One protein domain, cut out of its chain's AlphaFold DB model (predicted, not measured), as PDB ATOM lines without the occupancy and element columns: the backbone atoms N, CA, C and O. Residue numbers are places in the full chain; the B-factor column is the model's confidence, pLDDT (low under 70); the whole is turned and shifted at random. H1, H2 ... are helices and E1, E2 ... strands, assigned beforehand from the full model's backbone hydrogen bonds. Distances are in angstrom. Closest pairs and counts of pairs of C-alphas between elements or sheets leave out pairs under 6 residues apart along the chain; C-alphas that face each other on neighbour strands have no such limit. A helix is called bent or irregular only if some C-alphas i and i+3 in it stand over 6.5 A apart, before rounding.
ATOM      1  N   ASP A   2      12.190  22.510 -10.370       61.22
ATOM      2  CA  ASP A   2      11.642  23.797 -10.801       61.22
ATOM      3  C   ASP A   2      10.756  23.536 -12.017       61.22
ATOM      4  O   ASP A   2      11.252  23.373 -13.125       61.22
ATOM      5  N   TYR A   3       9.444  23.421 -11.812       67.44
ATOM      6  CA  TYR A   3       8.517  23.312 -12.935       67.44
ATOM      7  C   TYR A   3       8.426  24.680 -13.614       67.44
ATOM      8  O   TYR A   3       8.507  25.727 -12.961       67.44
ATOM      9  N   SER A   4       8.277  24.673 -14.931       78.06
ATOM     10  CA  SER A   4       8.170  25.901 -15.709       78.06
ATOM     11  C   SER A   4       6.752  26.047 -16.249       78.06
ATOM     12  O   SER A   4       6.103  25.070 -16.627       78.06
ATOM     13  N   LEU A   5       6.256  27.284 -16.259       84.94
ATOM     14  CA  LEU A   5       4.975  27.630 -16.859       84.94
ATOM     15  C   LEU A   5       5.223  28.179 -18.262       84.94
ATOM     16  O   LEU A   5       5.945  29.160 -18.429       84.94
ATOM     17  N   LEU A   6       4.581  27.577 -19.256       87.06
ATOM     18  CA  LEU A   6       4.484  28.146 -20.589       87.06
ATOM     19  C   LEU A   6       3.190  28.957 -20.681       87.06
ATOM     20  O   LEU A   6       2.095  28.404 -20.576       87.06
ATOM     21  N   LEU A   7       3.336  30.266 -20.883       90.38
ATOM     22  CA  LEU A   7       2.241  31.190 -21.155       90.38
ATOM     23  C   LEU A   7       2.443  31.788 -22.546       90.38
ATOM     24  O   LEU A   7       3.405  32.521 -22.772       90.38
ATOM     25  N   ALA A   8       1.527  31.498 -23.468       91.00
ATOM     26  CA  ALA A   8       1.489  32.144 -24.775       91.00
ATOM     27  C   ALA A   8       0.242  33.024 -24.895       91.00
ATOM     28  O   ALA A   8      -0.851  32.637 -24.482       91.00
ATOM     29  N   ILE A   9       0.414  34.217 -25.465       92.19
ATOM     30  CA  ILE A   9      -0.663  35.191 -25.663       92.19
ATOM     31  C   ILE A   9      -0.856  35.380 -27.161       92.19
ATOM     32  O   ILE A   9       0.014  35.902 -27.856       92.19
ATOM     33  N   GLU A  10      -2.018  34.974 -27.647       90.81
ATOM     34  CA  GLU A  10      -2.414  35.113 -29.039       90.81
ATOM     35  C   GLU A  10      -3.441  36.242 -29.168       90.81
ATOM     36  O   GLU A  10      -4.386  36.339 -28.384       90.81
ATOM     37  N   LYS A  11      -3.274  37.119 -30.162       88.75
ATOM     38  CA  LYS A  11      -4.291  38.128 -30.476       88.75
ATOM     39  C   LYS A  11      -5.401  37.475 -31.286       88.75
ATOM     40  O   LYS A  11      -5.125  36.933 -32.347       88.75
ATOM     41  N   ASN A  12      -6.650  37.626 -30.863       84.69
ATOM     42  CA  ASN A  12      -7.797  37.104 -31.594       84.69
ATOM     43  C   ASN A  12      -8.070  37.960 -32.849       84.69
ATOM     44  O   ASN A  12      -8.540  39.097 -32.712       84.69
ATOM     45  N   PRO A  13      -7.809  37.465 -34.074       75.25
ATOM     46  CA  PRO A  13      -7.980  38.250 -35.298       75.25
ATOM     47  C   PRO A  13      -9.440  38.662 -35.539       75.25
ATOM     48  O   PRO A  13      -9.702  39.721 -36.108       75.25
ATOM     49  N   LEU A  14     -10.403  37.883 -35.039       71.00
ATOM     50  CA  LEU A  14     -11.832  38.136 -35.229       71.00
ATOM     51  C   LEU A  14     -12.325  39.351 -34.432       71.00
ATOM     52  O   LEU A  14     -13.223  40.063 -34.879       71.00
ATOM     53  N   MET A  15     -11.718  39.624 -33.276       68.56
ATOM     54  CA  MET A  15     -12.122  40.714 -32.381       68.56
ATOM     55  C   MET A  15     -11.333  42.015 -32.602       68.56
ATOM     56  O   MET A  15     -11.777  43.087 -32.182       68.56
ATOM     57  N   GLN A  16     -10.205  41.961 -33.320       65.50
ATOM     58  CA  GLN A  16      -9.385  43.143 -33.622       65.50
ATOM     59  C   GLN A  16     -10.159  44.195 -34.429       65.50
ATOM     60  O   GLN A  16     -10.159  45.378 -34.081       65.50
ATOM     61  N   HIS A  17     -10.889  43.776 -35.464       60.50
ATOM     62  CA  HIS A  17     -11.638  44.701 -36.319       60.50
ATOM     63  C   HIS A  17     -12.880  45.287 -35.634       60.50
ATOM     64  O   HIS A  17     -13.253  46.431 -35.908       60.50
ATOM     65  N   VAL A  18     -13.498  44.543 -34.714       63.34
ATOM     66  CA  VAL A  18     -14.683  44.990 -33.967       63.34
ATOM     67  C   VAL A  18     -14.319  46.123 -33.009       63.34
ATOM     68  O   VAL A  18     -14.993  47.154 -32.989       63.34
ATOM     69  N   SER A  19     -13.201  45.998 -32.283       55.19
ATOM     70  CA  SER A  19     -12.741  47.047 -31.365       55.19
ATOM     71  C   SER A  19     -12.382  48.348 -32.098       55.19
ATOM     72  O   SER A  19     -12.742  49.434 -31.635       55.19
ATOM     73  N   VAL A  20     -11.748  48.262 -33.275       59.81
ATOM     74  CA  VAL A  20     -11.398  49.440 -34.094       59.81
ATOM     75  C   VAL A  20     -12.647  50.118 -34.662       59.81
ATOM     76  O   VAL A  20     -12.775  51.343 -34.566       59.81
ATOM     77  N   LYS A  21     -13.604  49.346 -35.199       59.00
ATOM     78  CA  LYS A  21     -14.874  49.889 -35.710       59.00
ATOM     79  C   LYS A  21     -15.680  50.570 -34.599       59.00
ATOM     80  O   LYS A  21     -16.102  51.709 -34.787       59.00
ATOM     81  N   ALA A  22     -15.822  49.941 -33.430       60.47
ATOM     82  CA  ALA A  22     -16.549  50.504 -32.289       60.47
ATOM     83  C   ALA A  22     -15.931  51.820 -31.777       60.47
ATOM     84  O   ALA A  22     -16.649  52.786 -31.514       60.47
ATOM     85  N   ASN A  23     -14.601  51.899 -31.693       58.00
ATOM     86  CA  ASN A  23     -13.904  53.122 -31.284       58.00
ATOM     87  C   ASN A  23     -14.014  54.237 -32.335       58.00
ATOM     88  O   ASN A  23     -14.179  55.405 -31.984       58.00
ATOM     89  N   THR A  24     -13.986  53.882 -33.621       58.84
ATOM     90  CA  THR A  24     -14.192  54.831 -34.726       58.84
ATOM     91  C   THR A  24     -15.623  55.369 -34.735       58.84
ATOM     92  O   THR A  24     -15.828  56.566 -34.915       58.84
ATOM     93  N   LEU A  25     -16.614  54.513 -34.474       60.03
ATOM     94  CA  LEU A  25     -18.021  54.895 -34.335       60.03
ATOM     95  C   LEU A  25     -18.238  55.813 -33.126       60.03
ATOM     96  O   LEU A  25     -18.891  56.844 -33.265       60.03
ATOM     97  N   LYS A  26     -17.636  55.503 -31.968       60.34
ATOM     98  CA  LYS A  26     -17.671  56.385 -30.787       60.34
ATOM     99  C   LYS A  26     -17.058  57.754 -31.085       60.34
ATOM    100  O   LYS A  26     -17.681  58.758 -30.762       60.34
ATOM    101  N   LYS A  27     -15.897  57.807 -31.752       60.66
ATOM    102  CA  LYS A  27     -15.267  59.070 -32.176       60.66
ATOM    103  C   LYS A  27     -16.146  59.855 -33.145       60.66
ATOM    104  O   LYS A  27     -16.374  61.028 -32.892       60.66
ATOM    105  N   LYS A  28     -16.689  59.213 -34.188       59.91
ATOM    106  CA  LYS A  28     -17.585  59.858 -35.165       59.91
ATOM    107  C   LYS A  28     -18.841  60.432 -34.506       59.91
ATOM    108  O   LYS A  28     -19.224  61.557 -34.812       59.91
ATOM    109  N   LYS A  29     -19.439  59.694 -33.564       61.81
ATOM    110  CA  LYS A  29     -20.618  60.140 -32.811       61.81
ATOM    111  C   LYS A  29     -20.285  61.323 -31.899       61.81
ATOM    112  O   LYS A  29     -21.052  62.272 -31.857       61.81
ATOM    113  N   LEU A  30     -19.126  61.305 -31.237       57.75
ATOM    114  CA  LEU A  30     -18.662  62.406 -30.384       57.75
ATOM    115  C   LEU A  30     -18.336  63.670 -31.197       57.75
ATOM    116  O   LEU A  30     -18.706  64.760 -30.783       57.75
ATOM    117  N   THR A  31     -17.713  63.523 -32.373       56.97
ATOM    118  CA  THR A  31     -17.411  64.648 -33.277       56.97
ATOM    119  C   THR A  31     -18.660  65.226 -33.937       56.97
ATOM    120  O   THR A  31     -18.729  66.429 -34.146       56.97
ATOM    121  N   GLN A  32     -19.667  64.400 -34.243       60.56
ATOM    122  CA  GLN A  32     -20.966  64.881 -34.731       60.56
ATOM    123  C   GLN A  32     -21.764  65.577 -33.623       60.56
ATOM    124  O   GLN A  32     -22.422  66.575 -33.885       60.56
ATOM    125  N   PHE A  33     -21.659  65.098 -32.380       54.59
ATOM    126  CA  PHE A  33     -22.293  65.730 -31.224       54.59
ATOM    127  C   PHE A  33     -21.634  67.070 -30.864       54.59
ATOM    128  O   PHE A  33     -22.329  68.017 -30.515       54.59
ATOM    129  N   SER A  34     -20.306  67.186 -31.001       54.03
ATOM    130  CA  SER A  34     -19.599  68.456 -30.784       54.03
ATOM    131  C   SER A  34     -19.749  69.445 -31.945       54.03
ATOM    132  O   SER A  34     -19.574  70.640 -31.737       54.03
ATOM    133  N   ALA A  35     -20.067  68.973 -33.156       54.59
ATOM    134  CA  ALA A  35     -20.277  69.815 -34.337       54.59
ATOM    135  C   ALA A  35     -21.751  70.204 -34.586       54.59
ATOM    136  O   ALA A  35     -22.013  71.029 -35.458       54.59
ATOM    137  N   GLY A  36     -22.712  69.630 -33.853       46.53
ATOM    138  CA  GLY A  36     -24.137  69.694 -34.187       46.53
ATOM    139  C   GLY A  36     -25.043  70.149 -33.046       46.53
ATOM    140  O   GLY A  36     -25.911  69.396 -32.619       46.53
ATOM    141  N   GLU A  46     -33.027  53.214 -40.482       44.16
ATOM    142  CA  GLU A  46     -32.187  52.250 -41.228       44.16
ATOM    143  C   GLU A  46     -30.796  52.059 -40.608       44.16
ATOM    144  O   GLU A  46     -30.375  50.931 -40.372       44.16
ATOM    145  N   SER A  47     -30.127  53.138 -40.189       47.19
ATOM    146  CA  SER A  47     -28.785  53.054 -39.581       47.19
ATOM    147  C   SER A  47     -28.760  52.309 -38.236       47.19
ATOM    148  O   SER A  47     -27.734  51.754 -37.845       47.19
ATOM    149  N   SER A  48     -29.884  52.283 -37.522       49.12
ATOM    150  CA  SER A  48     -30.017  51.630 -36.214       49.12
ATOM    151  C   SER A  48     -30.122  50.106 -36.326       49.12
ATOM    152  O   SER A  48     -29.637  49.396 -35.445       49.12
ATOM    153  N   LYS A  49     -30.737  49.606 -37.407       51.38
ATOM    154  CA  LYS A  49     -31.001  48.176 -37.620       51.38
ATOM    155  C   LYS A  49     -29.735  47.432 -38.042       51.38
ATOM    156  O   LYS A  49     -29.381  46.459 -37.381       51.38
ATOM    157  N   ASP A  50     -28.973  47.986 -38.985       54.31
ATOM    158  CA  ASP A  50     -27.694  47.410 -39.432       54.31
ATOM    159  C   ASP A  50     -26.651  47.330 -38.310       54.31
ATOM    160  O   ASP A  50     -25.895  46.362 -38.205       54.31
ATOM    161  N   LEU A  51     -26.610  48.341 -37.430       53.56
ATOM    162  CA  LEU A  51     -25.748  48.313 -36.247       53.56
ATOM    163  C   LEU A  51     -26.206  47.260 -35.235       53.56
ATOM    164  O   LEU A  51     -25.355  46.603 -34.637       53.56
ATOM    165  N   SER A  52     -27.515  47.100 -35.031       56.28
ATOM    166  CA  SER A  52     -28.043  46.090 -34.110       56.28
ATOM    167  C   SER A  52     -27.773  44.666 -34.605       56.28
ATOM    168  O   SER A  52     -27.328  43.833 -33.820       56.28
ATOM    169  N   GLU A  53     -27.899  44.408 -35.909       60.81
ATOM    170  CA  GLU A  53     -27.575  43.110 -36.511       60.81
ATOM    171  C   GLU A  53     -26.080  42.796 -36.450       60.81
ATOM    172  O   GLU A  53     -25.703  41.702 -36.032       60.81
ATOM    173  N   HIS A  54     -25.207  43.758 -36.770       57.88
ATOM    174  CA  HIS A  54     -23.760  43.551 -36.644       57.88
ATOM    175  C   HIS A  54     -23.322  43.330 -35.190       57.88
ATOM    176  O   HIS A  54     -22.366  42.598 -34.942       57.88
ATOM    177  N   VAL A  55     -23.967  43.976 -34.215       62.38
ATOM    178  CA  VAL A  55     -23.657  43.775 -32.791       62.38
ATOM    179  C   VAL A  55     -24.127  42.397 -32.324       62.38
ATOM    180  O   VAL A  55     -23.339  41.695 -31.692       62.38
ATOM    181  N   ASN A  56     -25.337  41.982 -32.700       59.91
ATOM    182  CA  ASN A  56     -25.890  40.676 -32.336       59.91
ATOM    183  C   ASN A  56     -25.064  39.528 -32.936       59.91
ATOM    184  O   ASN A  56     -24.616  38.655 -32.200       59.91
ATOM    185  N   GLN A  57     -24.696  39.610 -34.221       64.94
ATOM    186  CA  GLN A  57     -23.830  38.610 -34.865       64.94
ATOM    187  C   GLN A  57     -22.446  38.487 -34.202       64.94
ATOM    188  O   GLN A  57     -21.867  37.402 -34.144       64.94
ATOM    189  N   ASN A  58     -21.888  39.593 -33.695       65.69
ATOM    190  CA  ASN A  58     -20.620  39.557 -32.963       65.69
ATOM    191  C   ASN A  58     -20.774  38.947 -31.562       65.69
ATOM    192  O   ASN A  58     -19.835  38.311 -31.085       65.69
ATOM    193  N   PHE A  59     -21.930  39.130 -30.922       67.69
ATOM    194  CA  PHE A  59     -22.235  38.555 -29.613       67.69
ATOM    195  C   PHE A  59     -22.425  37.039 -29.710       67.69
ATOM    196  O   PHE A  59     -21.754  36.297 -28.995       67.69
ATOM    197  N   ASP A  60     -23.209  36.582 -30.689       69.06
ATOM    198  CA  ASP A  60     -23.438  35.158 -30.963       69.06
ATOM    199  C   ASP A  60     -22.123  34.436 -31.288       69.06
ATOM    200  O   ASP A  60     -21.848  33.331 -30.817       69.06
ATOM    201  N   LYS A  61     -21.244  35.094 -32.057       72.62
ATOM    202  CA  LYS A  61     -19.918  34.564 -32.384       72.62
ATOM    203  C   LYS A  61     -18.997  34.506 -31.168       72.62
ATOM    204  O   LYS A  61     -18.256  33.537 -31.020       72.62
ATOM    205  N   LEU A  62     -19.025  35.522 -30.304       69.62
ATOM    206  CA  LEU A  62     -18.248  35.535 -29.065       69.62
ATOM    207  C   LEU A  62     -18.718  34.431 -28.113       69.62
ATOM    208  O   LEU A  62     -17.888  33.757 -27.508       69.62
ATOM    209  N   GLU A  63     -20.026  34.209 -28.017       73.12
ATOM    210  CA  GLU A  63     -20.618  33.161 -27.193       73.12
ATOM    211  C   GLU A  63     -20.282  31.761 -27.723       73.12
ATOM    212  O   GLU A  63     -19.823  30.908 -26.961       73.12
ATOM    213  N   ALA A  64     -20.383  31.547 -29.038       74.50
ATOM    214  CA  ALA A  64     -19.949  30.309 -29.682       74.50
ATOM    215  C   ALA A  64     -18.447  30.044 -29.475       74.50
ATOM    216  O   ALA A  64     -18.050  28.923 -29.158       74.50
ATOM    217  N   MET A  65     -17.604  31.078 -29.589       72.38
ATOM    218  CA  MET A  65     -16.169  30.970 -29.310       72.38
ATOM    219  C   MET A  65     -15.902  30.655 -27.838       72.38
ATOM    220  O   MET A  65     -15.090  29.785 -27.541       72.38
ATOM    221  N   ASN A  66     -16.588  31.325 -26.914       74.62
ATOM    222  CA  ASN A  66     -16.435  31.074 -25.486       74.62
ATOM    223  C   ASN A  66     -16.837  29.635 -25.134       74.62
ATOM    224  O   ASN A  66     -16.133  28.964 -24.387       74.62
ATOM    225  N   ASN A  67     -17.916  29.125 -25.730       74.31
ATOM    226  CA  ASN A  67     -18.329  27.733 -25.565       74.31
ATOM    227  C   ASN A  67     -17.312  26.751 -26.170       74.31
ATOM    228  O   ASN A  67     -16.987  25.761 -25.529       74.31
ATOM    229  N   HIS A  68     -16.716  27.067 -27.322       75.69
ATOM    230  CA  HIS A  68     -15.629  26.265 -27.893       75.69
ATOM    231  C   HIS A  68     -14.362  26.258 -27.012       75.69
ATOM    232  O   HIS A  68     -13.670  25.247 -26.913       75.69
ATOM    233  N   PHE A  69     -14.037  27.374 -26.349       75.00
ATOM    234  CA  PHE A  69     -12.893  27.442 -25.434       75.00
ATOM    235  C   PHE A  69     -13.165  26.813 -24.063       75.00
ATOM    236  O   PHE A  69     -12.213  26.337 -23.447       75.00
ATOM    237  N   LYS A  70     -14.422  26.731 -23.605       73.19
ATOM    238  CA  LYS A  70     -14.779  26.010 -22.365       73.19
ATOM    239  C   LYS A  70     -14.352  24.541 -22.399       73.19
ATOM    240  O   LYS A  70     -13.923  24.025 -21.372       73.19
ATOM    241  N   ASP A  71     -14.398  23.905 -23.568       75.94
ATOM    242  CA  ASP A  71     -13.968  22.511 -23.732       75.94
ATOM    243  C   ASP A  71     -12.439  22.364 -23.839       75.94
ATOM    244  O   ASP A  71     -11.881  21.268 -23.721       75.94
ATOM    245  N   SER A  72     -11.715  23.469 -24.036       80.81
ATOM    246  CA  SER A  72     -10.263  23.450 -24.156       80.81
ATOM    247  C   SER A  72      -9.584  23.585 -22.790       80.81
ATOM    248  O   SER A  72      -9.678  24.599 -22.111       80.81
ATOM    249  N   ARG A  73      -8.824  22.560 -22.388       83.19
ATOM    250  CA  ARG A  73      -8.164  22.520 -21.064       83.19
ATOM    251  C   ARG A  73      -7.051  23.556 -20.858       83.19
ATOM    252  O   ARG A  73      -6.636  23.779 -19.728       83.19
ATOM    253  N   HIS A  74      -6.511  24.106 -21.943       86.50
ATOM    254  CA  HIS A  74      -5.298  24.928 -21.930       86.50
ATOM    255  C   HIS A  74      -5.479  26.290 -22.597       86.50
ATOM    256  O   HIS A  74      -4.518  27.054 -22.619       86.50
ATOM    257  N   LYS A  75      -6.656  26.593 -23.164       89.75
ATOM    258  CA  LYS A  75      -6.909  27.879 -23.817       89.75
ATOM    259  C   LYS A  75      -7.993  28.635 -23.071       89.75
ATOM    260  O   LYS A  75      -9.044  28.086 -22.761       89.75
ATOM    261  N   PHE A  76      -7.741  29.910 -22.826       86.56
ATOM    262  CA  PHE A  76      -8.645  30.785 -22.098       86.56
ATOM    263  C   PHE A  76      -8.857  32.058 -22.904       86.56
ATOM    264  O   PHE A  76      -7.897  32.687 -23.347       86.56
ATOM    265  N   LEU A  77     -10.114  32.439 -23.106       87.56
ATOM    266  CA  LEU A  77     -10.457  33.680 -23.787       87.56
ATOM    267  C   LEU A  77     -10.456  34.832 -22.777       87.56
ATOM    268  O   LEU A  77     -10.977  34.695 -21.669       87.56
ATOM    269  N   SER A  78      -9.881  35.973 -23.149       86.56
ATOM    270  CA  SER A  78      -9.985  37.192 -22.349       86.56
ATOM    271  C   SER A  78     -11.439  37.663 -22.245       86.56
ATOM    272  O   SER A  78     -12.253  37.425 -23.136       86.56
ATOM    273  N   SER A  79     -11.770  38.388 -21.173       80.75
ATOM    274  CA  SER A  79     -13.128  38.909 -20.941       80.75
ATOM    275  C   SER A  79     -13.630  39.830 -22.059       80.75
ATOM    276  O   SER A  79     -14.827  39.915 -22.309       80.75
ATOM    277  N   ASP A  80     -12.712  40.504 -22.749       79.44
ATOM    278  CA  ASP A  80     -12.978  41.371 -23.897       79.44
ATOM    279  C   ASP A  80     -12.929  40.634 -25.253       79.44
ATOM    280  O   ASP A  80     -13.082  41.267 -26.299       79.44
ATOM    281  N   GLY A  81     -12.655  39.325 -25.256       81.25
ATOM    282  CA  GLY A  81     -12.523  38.487 -26.449       81.25
ATOM    283  C   GLY A  81     -11.283  38.756 -27.311       81.25
ATOM    284  O   GLY A  81     -11.080  38.071 -28.315       81.25
ATOM    285  N   ARG A  82     -10.444  39.741 -26.971       84.94
ATOM    286  CA  ARG A  82      -9.331  40.204 -27.823       84.94
ATOM    287  C   ARG A  82      -8.101  39.308 -27.778       84.94
ATOM    288  O   ARG A  82      -7.310  39.346 -28.722       84.94
ATOM    289  N   TYR A  83      -7.937  38.521 -26.724       88.88
ATOM    290  CA  TYR A  83      -6.767  37.682 -26.502       88.88
ATOM    291  C   TYR A  83      -7.176  36.254 -26.167       88.88
ATOM    292  O   TYR A  83      -8.180  36.015 -25.498       88.88
ATOM    293  N   ILE A  84      -6.366  35.309 -26.627       90.12
ATOM    294  CA  ILE A  84      -6.459  33.897 -26.280       90.12
ATOM    295  C   ILE A  84      -5.171  33.549 -25.535       90.12
ATOM    296  O   ILE A  84      -4.070  33.688 -26.073       90.12
ATOM    297  N   TYR A  85      -5.307  33.138 -24.282       91.12
ATOM    298  CA  TYR A  85      -4.208  32.701 -23.433       91.12
ATOM    299  C   TYR A  85      -4.052  31.195 -23.553       91.12
ATOM    300  O   TYR A  85      -5.007  30.465 -23.306       91.12
ATOM    301  N   HIS A  86      -2.853  30.727 -23.884       92.25
ATOM    302  CA  HIS A  86      -2.504  29.310 -23.860       92.25
ATOM    303  C   HIS A  86      -1.597  29.052 -22.662       92.25
ATOM    304  O   HIS A  86      -0.544  29.680 -22.541       92.25
ATOM    305  N   ILE A  87      -2.011  28.153 -21.773       91.12
ATOM    306  CA  ILE A  87      -1.332  27.871 -20.506       91.12
ATOM    307  C   ILE A  87      -0.966  26.390 -20.455       91.12
ATOM    308  O   ILE A  87      -1.836  25.531 -20.590       91.12
ATOM    309  N   ALA A  88       0.310  26.079 -20.229       89.00
ATOM    310  CA  ALA A  88       0.781  24.707 -20.071       89.00
ATOM    311  C   ALA A  88       1.882  24.596 -19.009       89.00
ATOM    312  O   ALA A  88       2.718  25.489 -18.862       89.00
ATOM    313  N   ILE A  89       1.904  23.471 -18.293       88.44
ATOM    314  CA  ILE A  89       3.034  23.085 -17.442       88.44
ATOM    315  C   ILE A  89       4.027  22.332 -18.321       88.44
ATOM    316  O   ILE A  89       3.656  21.372 -18.996       88.44
ATOM    317  N   ILE A  90       5.280  22.765 -18.308       87.12
ATOM    318  CA  ILE A  90       6.364  22.145 -19.068       87.12
ATOM    319  C   ILE A  90       7.449  21.635 -18.118       87.12
ATOM    320  O   ILE A  90       7.468  21.970 -16.932       87.12
ATOM    321  N   ASP A  91       8.351  20.819 -18.659       77.12
ATOM    322  CA  ASP A  91       9.528  20.312 -17.943       77.12
ATOM    323  C   ASP A  91       9.188  19.468 -16.693       77.12
ATOM    324  O   ASP A  91       9.752  19.615 -15.614       77.12
ATOM    325  N   TYR A  92       8.219  18.557 -16.838       77.75
ATOM    326  CA  TYR A  92       7.742  17.675 -15.763       77.75
ATOM    327  C   TYR A  92       8.469  16.319 -15.690       77.75
ATOM    328  O   TYR A  92       8.183  15.521 -14.800       77.75
ATOM    329  N   LEU A  93       9.390  16.035 -16.621       75.44
ATOM    330  CA  LEU A  93      10.112  14.754 -16.713       75.44
ATOM    331  C   LEU A  93      11.424  14.721 -15.917       75.44
ATOM    332  O   LEU A  93      12.113  13.701 -15.900       75.44
TER     333      LEU A  93
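AT A GLANCE: This is residues 2 to 36 and 46 to 93 of the 178 residues of the protein "Hypothetical protein" of Euplotes harpa (UniProt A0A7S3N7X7). A slim antiparallel sheet, order E1 - E3 - E2, makes one end of a rod; helix H1 carries on beyond E1 toward the other end, and H2 comes back to E2. Residues 23 to 36 and 46 to 53 stick out. The printed part has 83 residues, with two named helices and three named strands in the order E1 H1 H2 E2 E3, mixed in class. It is extended: radius of gyration of the C-alphas 18.3 A, spans 66 by 25 by 15 A.

HOW THE PARTS SIT: Inner strand E3, residues 83 to 90, is antiparallel to E1, residues 4 to 11, at 162 degrees, with N 6 and O 88 2.8 A apart. E3 and E2, residues 75 to 77, form a hairpin, with N 76 and O 85 2.8 A apart. H2, residues 46 to 70, only grazes the sheet and touches E2; their closest C-alphas, Phe 69 and Lys 75, are 6.2 A apart. H1, residues 13 to 35, is near H2 and not on the sheet. O i to N i+4 pairs within hydrogen-bond range are 17 of 19 in H1 and 19 of 21 in H2.

IN THESE COORDINATES: E1 begins at C-alpha 4 (8.170, 25.901, -15.709) and spans 22.9 A; E3 spans 21.7 A, ending at C-alpha 90 (6.364, 22.145, -19.068). H1 spans 33.9 A and is only just irregular, C-alphas 14 and 17 being 6.7 A apart; H2 spans 36.7 A.

THE WHOLE: Residues 37 to 45 are not printed, a gap of 20.5 A between C-alphas 36 and 46. Mean pLDDT of the printed part is 71.2, with 40 residues under 70, among them 15 to 36 and 46 to 60.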